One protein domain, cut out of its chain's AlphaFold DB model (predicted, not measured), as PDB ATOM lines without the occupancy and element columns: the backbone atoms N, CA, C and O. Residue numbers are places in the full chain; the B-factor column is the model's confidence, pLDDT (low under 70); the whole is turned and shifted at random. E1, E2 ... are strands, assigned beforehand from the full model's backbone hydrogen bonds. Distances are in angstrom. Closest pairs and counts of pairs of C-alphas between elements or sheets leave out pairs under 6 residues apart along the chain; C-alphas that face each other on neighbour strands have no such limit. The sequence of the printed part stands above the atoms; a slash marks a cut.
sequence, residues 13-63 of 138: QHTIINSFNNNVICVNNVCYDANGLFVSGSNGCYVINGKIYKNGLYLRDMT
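This is residues 13 to 63 of the 138 residues of the protein "Pepsin-I3 domain-containing protein" of Wuchereria bancrofti (UniProt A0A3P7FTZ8). Two small sheets of short strands make a sandwich, two sheets face to face but only partly overlapping, with their strands crossed at 50 degrees. The larger sheet, E1, E5, E6 and E7 in that order, is mixed; the smaller, E2, E3 and E4 in that order, is antiparallel, and the chain changes sheet at the links E1 to E2 and E4 to E5. The printed part has 51 residues with no named helix and seven named strands, E1 to E7 along the chain; the class is all strand, though only 25 of the 51 residues are in named elements. The whole is compact, with a radius of gyration of the C-alphas of 9.9 A, and rounded, spanning 26 by 25 by 18 A.

In the larger sheet, E1 is residues 18 to 20, 6.5 A from first to last C-alpha, beginning at C-alpha 18 (25.386, -33.167, -78.880). E5 is residues 45 to 48, 9.8 A; E6 is residues 51 to 54, 10.2 A; and E7, the longest strand, is residues 57 to 61, 12.2 A, ending at C-alpha 61 (13.881, -23.437, -76.263). In the smaller sheet, E2 is residues 25 to 27, 6.6 A, beginning at C-alpha 25 (22.896, -29.194, -64.885). E3 is residues 30 to 32, 6.8 A, and E4 is residues 38 to 40, 5.9 A.

E1 and E7 are the edge strands of the larger sheet, and from edge to edge its strands' lines turn by 66 degrees. E1 and E5 are parallel at 15 degrees, with N 20 and O 47 2.9 A apart, within hydrogen-bond range. E5, E6 and E7 form a meander, each strand the antiparallel neighbour of the one before. In the hairpin E5 and E6, N 46 and O 53 are 2.8 A apart; in the hairpin E6 and E7, N 52 and O 60 are 2.8 A apart. E2, E3 and E4 form a second meander. In the hairpin E2 and E3, at 155 degrees, N 27 and O 30 are 2.8 A apart; in the hairpin E3 and E4, at 132 degrees, N 31 and O 40 are 2.7 A apart. E2 and E4 are only just apart, closest 8.5 A. Between the sheets, the closest C-alphas of E4 and E5 are those of Ser 40 and Tyr 46, 7.4 A apart, while E1 and E2 are apart.

The two C-alphas farthest apart are those of Asn 35 and Thr 63, 28.4 A. The printed part has no cut, and each link between named strands is tight. The mean pLDDT of the printed part is 77.0; residues 13 to 19, residue 21 and residues 40 to 42 are under 70.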
ATOM      1  N   GLN A  13      36.994 -27.980 -85.662       40.96
ATOM      2  CA  GLN A  13      36.005 -28.407 -84.685       40.96
ATOM      3  C   GLN A  13      34.691 -28.500 -85.458       40.96
ATOM      4  O   GLN A  13      33.930 -27.538 -85.535       40.96
ATOM      5  N   HIS A  14      34.471 -29.633 -86.127       47.48
ATOM      6  CA  HIS A  14      33.161 -29.986 -86.630       47.48
ATOM      7  C   HIS A  14      32.257 -29.902 -85.412       47.48
ATOM      8  O   HIS A  14      32.462 -30.608 -84.423       47.48
ATOM      9  N   THR A  15      31.363 -28.923 -85.431       54.55
ATOM     10  CA  THR A  15      30.502 -28.599 -84.304       54.55
ATOM     11  C   THR A  15      29.426 -29.671 -84.282       54.55
ATOM     12  O   THR A  15      28.343 -29.511 -84.827       54.55
ATOM     13  N   ILE A  16      29.770 -30.839 -83.742       62.08
ATOM     14  CA  ILE A  16      28.799 -31.898 -83.518       62.08
ATOM     15  C   ILE A  16      27.800 -31.341 -82.512       62.08
ATOM     16  O   ILE A  16      28.181 -30.962 -81.404       62.08
ATOM     17  N   ILE A  17      26.529 -31.264 -82.907       62.82
ATOM     18  CA  ILE A  17      25.465 -30.970 -81.956       62.82
ATOM     19  C   ILE A  17      25.289 -32.216 -81.103       62.82
ATOM     20  O   ILE A  17      24.778 -33.232 -81.573       62.82
ATOM     21  N   ASN A  18      25.703 -32.132 -79.847       69.25
ATOM     22  CA  ASN A  18      25.386 -33.167 -78.880       69.25
ATOM     23  C   ASN A  18      23.995 -32.878 -78.303       69.25
ATOM     24  O   ASN A  18      23.746 -31.781 -77.794       69.25
ATOM     25  N   SER A  19      23.098 -33.859 -78.414       64.22
ATOM     26  CA  SER A  19      21.749 -33.797 -77.854       64.22
ATOM     27  C   SER A  19      21.667 -34.660 -76.598       64.22
ATOM     28  O   SER A  19      21.905 -35.863 -76.673       64.22
ATOM     29  N   PHE A  20      21.298 -34.070 -75.461       70.26
ATOM     30  CA  PHE A  20      21.191 -34.761 -74.174       70.26
ATOM     31  C   PHE A  20      19.778 -34.623 -73.608       70.26
ATOM     32  O   PHE A  20      19.297 -33.508 -73.421       70.26
ATOM     33  N   ASN A  21      19.141 -35.753 -73.297       68.40
ATOM     34  CA  ASN A  21      17.804 -35.818 -72.688       68.40
ATOM     35  C   ASN A  21      17.861 -36.402 -71.263       68.40
ATOM     36  O   ASN A  21      16.985 -37.164 -70.862       68.40
ATOM     37  N   ASN A  22      18.924 -36.081 -70.522       70.63
ATOM     38  CA  ASN A  22      19.163 -36.568 -69.163       70.63
ATOM     39  C   ASN A  22      19.134 -35.400 -68.166       70.63
ATOM     40  O   ASN A  22      19.111 -34.231 -68.554       70.63
ATOM     41  N   ASN A  23      19.200 -35.709 -66.869       78.75
ATOM     42  CA  ASN A  23      19.434 -34.710 -65.826       78.75
ATOM     43  C   ASN A  23      20.814 -34.066 -66.035       78.75
ATOM     44  O   ASN A  23      21.827 -34.576 -65.567       78.75
ATOM     45  N   VAL A  24      20.837 -32.972 -66.792       79.30
ATOM     46  CA  VAL A  24      22.021 -32.176 -67.096       79.30
ATOM     47  C   VAL A  24      21.855 -30.829 -66.413       79.30
ATOM     48  O   VAL A  24      20.833 -30.159 -66.578       79.30
ATOM     49  N   ILE A  25      22.863 -30.443 -65.641       77.32
ATOM     50  CA  ILE A  25      22.896 -29.194 -64.885       77.32
ATOM     51  C   ILE A  25      23.963 -28.305 -65.513       77.32
ATOM     52  O   ILE A  25      25.123 -28.702 -65.593       77.32
ATOM     53  N   CYS A  26      23.574 -27.105 -65.941       75.02
ATOM     54  CA  CYS A  26      24.480 -26.111 -66.512       75.02
ATOM     55  C   CYS A  26      24.701 -24.955 -65.528       75.02
ATOM     56  O   CYS A  26      23.749 -24.259 -65.178       75.02
ATOM     57  N   VAL A  27      25.947 -24.732 -65.103       75.29
ATOM     58  CA  VAL A  27      26.372 -23.646 -64.206       75.29
ATOM     59  C   VAL A  27      27.641 -23.004 -64.765       75.29
ATOM     60  O   VAL A  27      28.546 -23.704 -65.206       75.29
ATOM     61  N   ASN A  28      27.729 -21.669 -64.744       77.72
ATOM     62  CA  ASN A  28      28.894 -20.914 -65.231       77.72
ATOM     63  C   ASN A  28      29.337 -21.319 -66.649       77.72
ATOM     64  O   ASN A  28      30.525 -21.491 -66.911       77.72
ATOM     65  N   ASN A  29      28.373 -21.486 -67.556       72.90
ATOM     66  CA  ASN A  29      28.575 -21.916 -68.945       72.90
ATOM     67  C   ASN A  29      29.117 -23.343 -69.113       72.90
ATOM     68  O   ASN A  29      29.428 -23.726 -70.235       72.90
ATOM     69  N   VAL A  30      29.189 -24.141 -68.043       80.34
ATOM     70  CA  VAL A  30      29.589 -25.551 -68.074       80.34
ATOM     71  C   VAL A  30      28.415 -26.431 -67.661       80.34
ATOM     72  O   VAL A  30      27.762 -26.176 -66.657       80.34
ATOM     73  N   CYS A  31      28.137 -27.469 -68.436       76.14
ATOM     74  CA  CYS A  31      27.110 -28.460 -68.186       76.14
ATOM     75  C   CYS A  31      27.727 -29.794 -67.784       76.14
ATOM     76  O   CYS A  31      28.688 -30.266 -68.401       76.14
ATOM     77  N   TYR A  32      27.112 -30.412 -66.785       82.74
ATOM     78  CA  TYR A  32      27.469 -31.715 -66.247       82.74
ATOM     79  C   TYR A  32      26.253 -32.628 -66.269       82.74
ATOM     80  O   TYR A  32      25.123 -32.158 -66.118       82.74
ATOM     81  N   ASP A  33      26.469 -33.925 -66.460       81.82
ATOM     82  CA  ASP A  33      25.409 -34.911 -66.284       81.82
ATOM     83  C   ASP A  33      25.141 -35.166 -64.789       81.82
ATOM     84  O   ASP A  33      25.805 -34.617 -63.905       81.82
ATOM     85  N   ALA A  34      24.170 -36.029 -64.494       78.49
ATOM     86  CA  ALA A  34      23.825 -36.410 -63.126       78.49
ATOM     87  C   ALA A  34      24.981 -37.059 -62.342       78.49
ATOM     88  O   ALA A  34      24.940 -37.075 -61.115       78.49
ATOM     89  N   ASN A  35      26.003 -37.576 -63.029       82.46
ATOM     90  CA  ASN A  35      27.189 -38.177 -62.423       82.46
ATOM     91  C   ASN A  35      28.328 -37.159 -62.232       82.46
ATOM     92  O   ASN A  35      29.407 -37.530 -61.776       82.46
ATOM     93  N   GLY A  36      28.123 -35.890 -62.605       76.78
ATOM     94  CA  GLY A  36      29.167 -34.867 -62.599       76.78
ATOM     95  C   GLY A  36      30.158 -34.988 -63.762       76.78
ATOM     96  O   GLY A  36      31.192 -34.320 -63.754       76.78
ATOM     97  N   LEU A  37      29.874 -35.817 -64.772       81.44
ATOM     98  CA  LEU A  37      30.701 -35.917 -65.969       81.44
ATOM     99  C   LEU A  37      30.517 -34.658 -66.816       81.44
ATOM    100  O   LEU A  37      29.395 -34.213 -67.054       81.44
ATOM    101  N   PHE A  38      31.625 -34.094 -67.295       76.73
ATOM    102  CA  PHE A  38      31.602 -32.949 -68.200       76.73
ATOM    103  C   PHE A  38      30.849 -33.294 -69.491       76.73
ATOM    104  O   PHE A  38      31.234 -34.202 -70.228       76.73
ATOM    105  N   VAL A  39      29.799 -32.525 -69.773       71.55
ATOM    106  CA  VAL A  39      28.958 -32.658 -70.970       71.55
ATOM    107  C   VAL A  39      29.338 -31.596 -72.000       71.55
ATOM    108  O   VAL A  39      29.541 -31.894 -73.178       71.55
ATOM    109  N   SER A  40      29.453 -30.344 -71.555       69.17
ATOM    110  CA  SER A  40      29.769 -29.193 -72.403       69.17
ATOM    111  C   SER A  40      30.286 -28.032 -71.571       69.17
ATOM    112  O   SER A  40      29.887 -27.906 -70.428       69.17
ATOM    113  N   GLY A  41      31.106 -27.132 -72.111       64.95
ATOM    114  CA  GLY A  41      31.507 -25.954 -71.327       64.95
ATOM    115  C   GLY A  41      32.329 -24.888 -72.029       64.95
ATOM    116  O   GLY A  41      32.834 -23.966 -71.399       64.95
ATOM    117  N   SER A  42      32.515 -25.037 -73.331       68.90
ATOM    118  CA  SER A  42      33.355 -24.159 -74.130       68.90
ATOM    119  C   SER A  42      32.653 -23.888 -75.455       68.90
ATOM    120  O   SER A  42      31.425 -23.845 -75.509       68.90
ATOM    121  N   ASN A  43      33.416 -23.699 -76.527       75.91
ATOM    122  CA  ASN A  43      32.884 -23.400 -77.844       75.91
ATOM    123  C   ASN A  43      32.103 -24.587 -78.406       75.91
ATOM    124  O   ASN A  43      32.615 -25.702 -78.498       75.91
ATOM    125  N   GLY A  44      30.868 -24.326 -78.821       77.02
ATOM    126  CA  GLY A  44      30.012 -25.351 -79.393       77.02
ATOM    127  C   GLY A  44      28.539 -24.993 -79.328       77.02
ATOM    128  O   GLY A  44      28.148 -23.969 -78.769       77.02
ATOM    129  N   CYS A  45      27.723 -25.865 -79.905       82.82
ATOM    130  CA  CYS A  45      26.277 -25.789 -79.824       82.82
ATOM    131  C   CYS A  45      25.749 -27.093 -79.236       82.82
ATOM    132  O   CYS A  45      26.128 -28.176 -79.685       82.82
ATOM    133  N   TYR A  46      24.891 -26.982 -78.234       82.56
ATOM    134  CA  TYR A  46      24.402 -28.107 -77.452       82.56
ATOM    135  C   TYR A  46      22.891 -28.022 -77.345       82.56
ATOM    136  O   TYR A  46      22.338 -26.950 -77.099       82.56
ATOM    137  N   VAL A  47      22.224 -29.157 -77.520       86.42
ATOM    138  CA  VAL A  47      20.782 -29.269 -77.311       86.42
ATOM    139  C   VAL A  47      20.577 -30.109 -76.060       86.42
ATOM    140  O   VAL A  47      20.876 -31.296 -76.042       86.42
ATOM    141  N   ILE A  48      20.122 -29.491 -74.979       83.96
ATOM    142  CA  ILE A  48      19.997 -30.134 -73.669       83.96
ATOM    143  C   ILE A  48      18.555 -29.975 -73.212       83.96
ATOM    144  O   ILE A  48      18.080 -28.852 -73.076       83.96
ATOM    145  N   ASN A  49      17.849 -31.083 -72.986       84.68
ATOM    146  CA  ASN A  49      16.465 -31.098 -72.497       84.68
ATOM    147  C   ASN A  49      15.532 -30.169 -73.292       84.68
ATOM    148  O   ASN A  49      14.766 -29.392 -72.725       84.68
ATOM    149  N   GLY A  50      15.637 -30.217 -74.625       87.82
ATOM    150  CA  GLY A  50      14.841 -29.378 -75.524       87.82
ATOM    151  C   GLY A  50      15.228 -27.897 -75.524       87.82
ATOM    152  O   GLY A  50      14.461 -27.075 -76.010       87.82
ATOM    153  N   LYS A  51      16.404 -27.537 -75.006       88.48
ATOM    154  CA  LYS A  51      16.920 -26.165 -74.961       88.48
ATOM    155  C   LYS A  51      18.235 -26.056 -75.712       88.48
ATOM    156  O   LYS A  51      19.064 -26.961 -75.647       88.48
ATOM    157  N   ILE A  52      18.430 -24.952 -76.420       88.06
ATOM    158  CA  ILE A  52      19.633 -24.688 -77.209       88.06
ATOM    159  C   ILE A  52      20.595 -23.852 -76.374       88.06
ATOM    160  O   ILE A  52      20.233 -22.785 -75.873       88.06
ATOM    161  N   TYR A  53      21.837 -24.314 -76.291       83.69
ATOM    162  CA  TYR A  53      22.951 -23.616 -75.671       83.69
ATOM    163  C   TYR A  53      24.045 -23.388 -76.706       83.69
ATOM    164  O   TYR A  53      24.428 -24.313 -77.422       83.69
ATOM    165  N   LYS A  54      24.589 -22.175 -76.768       83.23
ATOM    166  CA  LYS A  54      25.732 -21.839 -77.619       83.23
ATOM    167  C   LYS A  54      26.842 -21.282 -76.758       83.23
ATOM    168  O   LYS A  54      26.638 -20.344 -75.997       83.23
ATOM    169  N   ASN A  55      28.018 -21.881 -76.877       78.38
ATOM    170  CA  ASN A  55      29.190 -21.551 -76.075       78.38
ATOM    171  C   ASN A  55      28.892 -21.568 -74.561       78.38
ATOM    172  O   ASN A  55      29.310 -20.682 -73.821       78.38
ATOM    173  N   GLY A  56      28.078 -22.539 -74.127       73.10
ATOM    174  CA  GLY A  56      27.636 -22.695 -72.739       73.10
ATOM    175  C   GLY A  56      26.507 -21.762 -72.282       73.10
ATOM    176  O   GLY A  56      25.940 -21.983 -71.216       73.10
ATOM    177  N   LEU A  57      26.124 -20.765 -73.085       82.99
ATOM    178  CA  LEU A  57      25.033 -19.841 -72.776       82.99
ATOM    179  C   LEU A  57      23.706 -20.361 -73.324       82.99
ATOM    180  O   LEU A  57      23.630 -20.763 -74.485       82.99
ATOM    181  N   TYR A  58      22.653 -20.314 -72.506       86.35
ATOM    182  CA  TYR A  58      21.292 -20.584 -72.969       86.35
ATOM    183  C   TYR A  58      20.889 -19.554 -74.030       86.35
ATOM    184  O   TYR A  58      21.021 -18.351 -73.811       86.35
ATOM    185  N   LEU A  59      20.390 -20.036 -75.169       88.61
ATOM    186  CA  LEU A  59      19.848 -19.192 -76.230       88.61
ATOM    187  C   LEU A  59      18.324 -19.133 -76.168       88.61
ATOM    188  O   LEU A  59      17.755 -18.049 -76.082       88.61
ATOM    189  N   ARG A  60      17.672 -20.294 -76.286       93.56
ATOM    190  CA  ARG A  60      16.211 -20.431 -76.355       93.56
ATOM    191  C   ARG A  60      15.784 -21.893 -76.287       93.56
ATOM    192  O   ARG A  60      16.601 -22.797 -76.462       93.56
ATOM    193  N   ASP A  61      14.488 -22.114 -76.133       93.81
ATOM    194  CA  ASP A  61      13.881 -23.437 -76.263       93.81
ATOM    195  C   ASP A  61      13.816 -23.878 -77.738       93.81
ATOM    196  O   ASP A  61      13.773 -23.058 -78.668       93.81
ATOM    197  N   MET A  62      13.842 -25.193 -77.956       92.02
ATOM    198  CA  MET A  62      13.724 -25.825 -79.268       92.02
ATOM    199  C   MET A  62      12.314 -25.632 -79.819       92.02
ATOM    200  O   MET A  62      11.317 -25.945 -79.173       92.02
ATOM    201  N   THR A  63      12.229 -25.170 -81.062       95.82
ATOM    202  CA  THR A  63      10.974 -25.159 -81.812       95.82
ATOM    203  C   THR A  63      10.792 -26.475 -82.559       95.82
ATOM    204  O   THR A  63      11.750 -27.209 -82.811       95.82
TER     205      THR A  63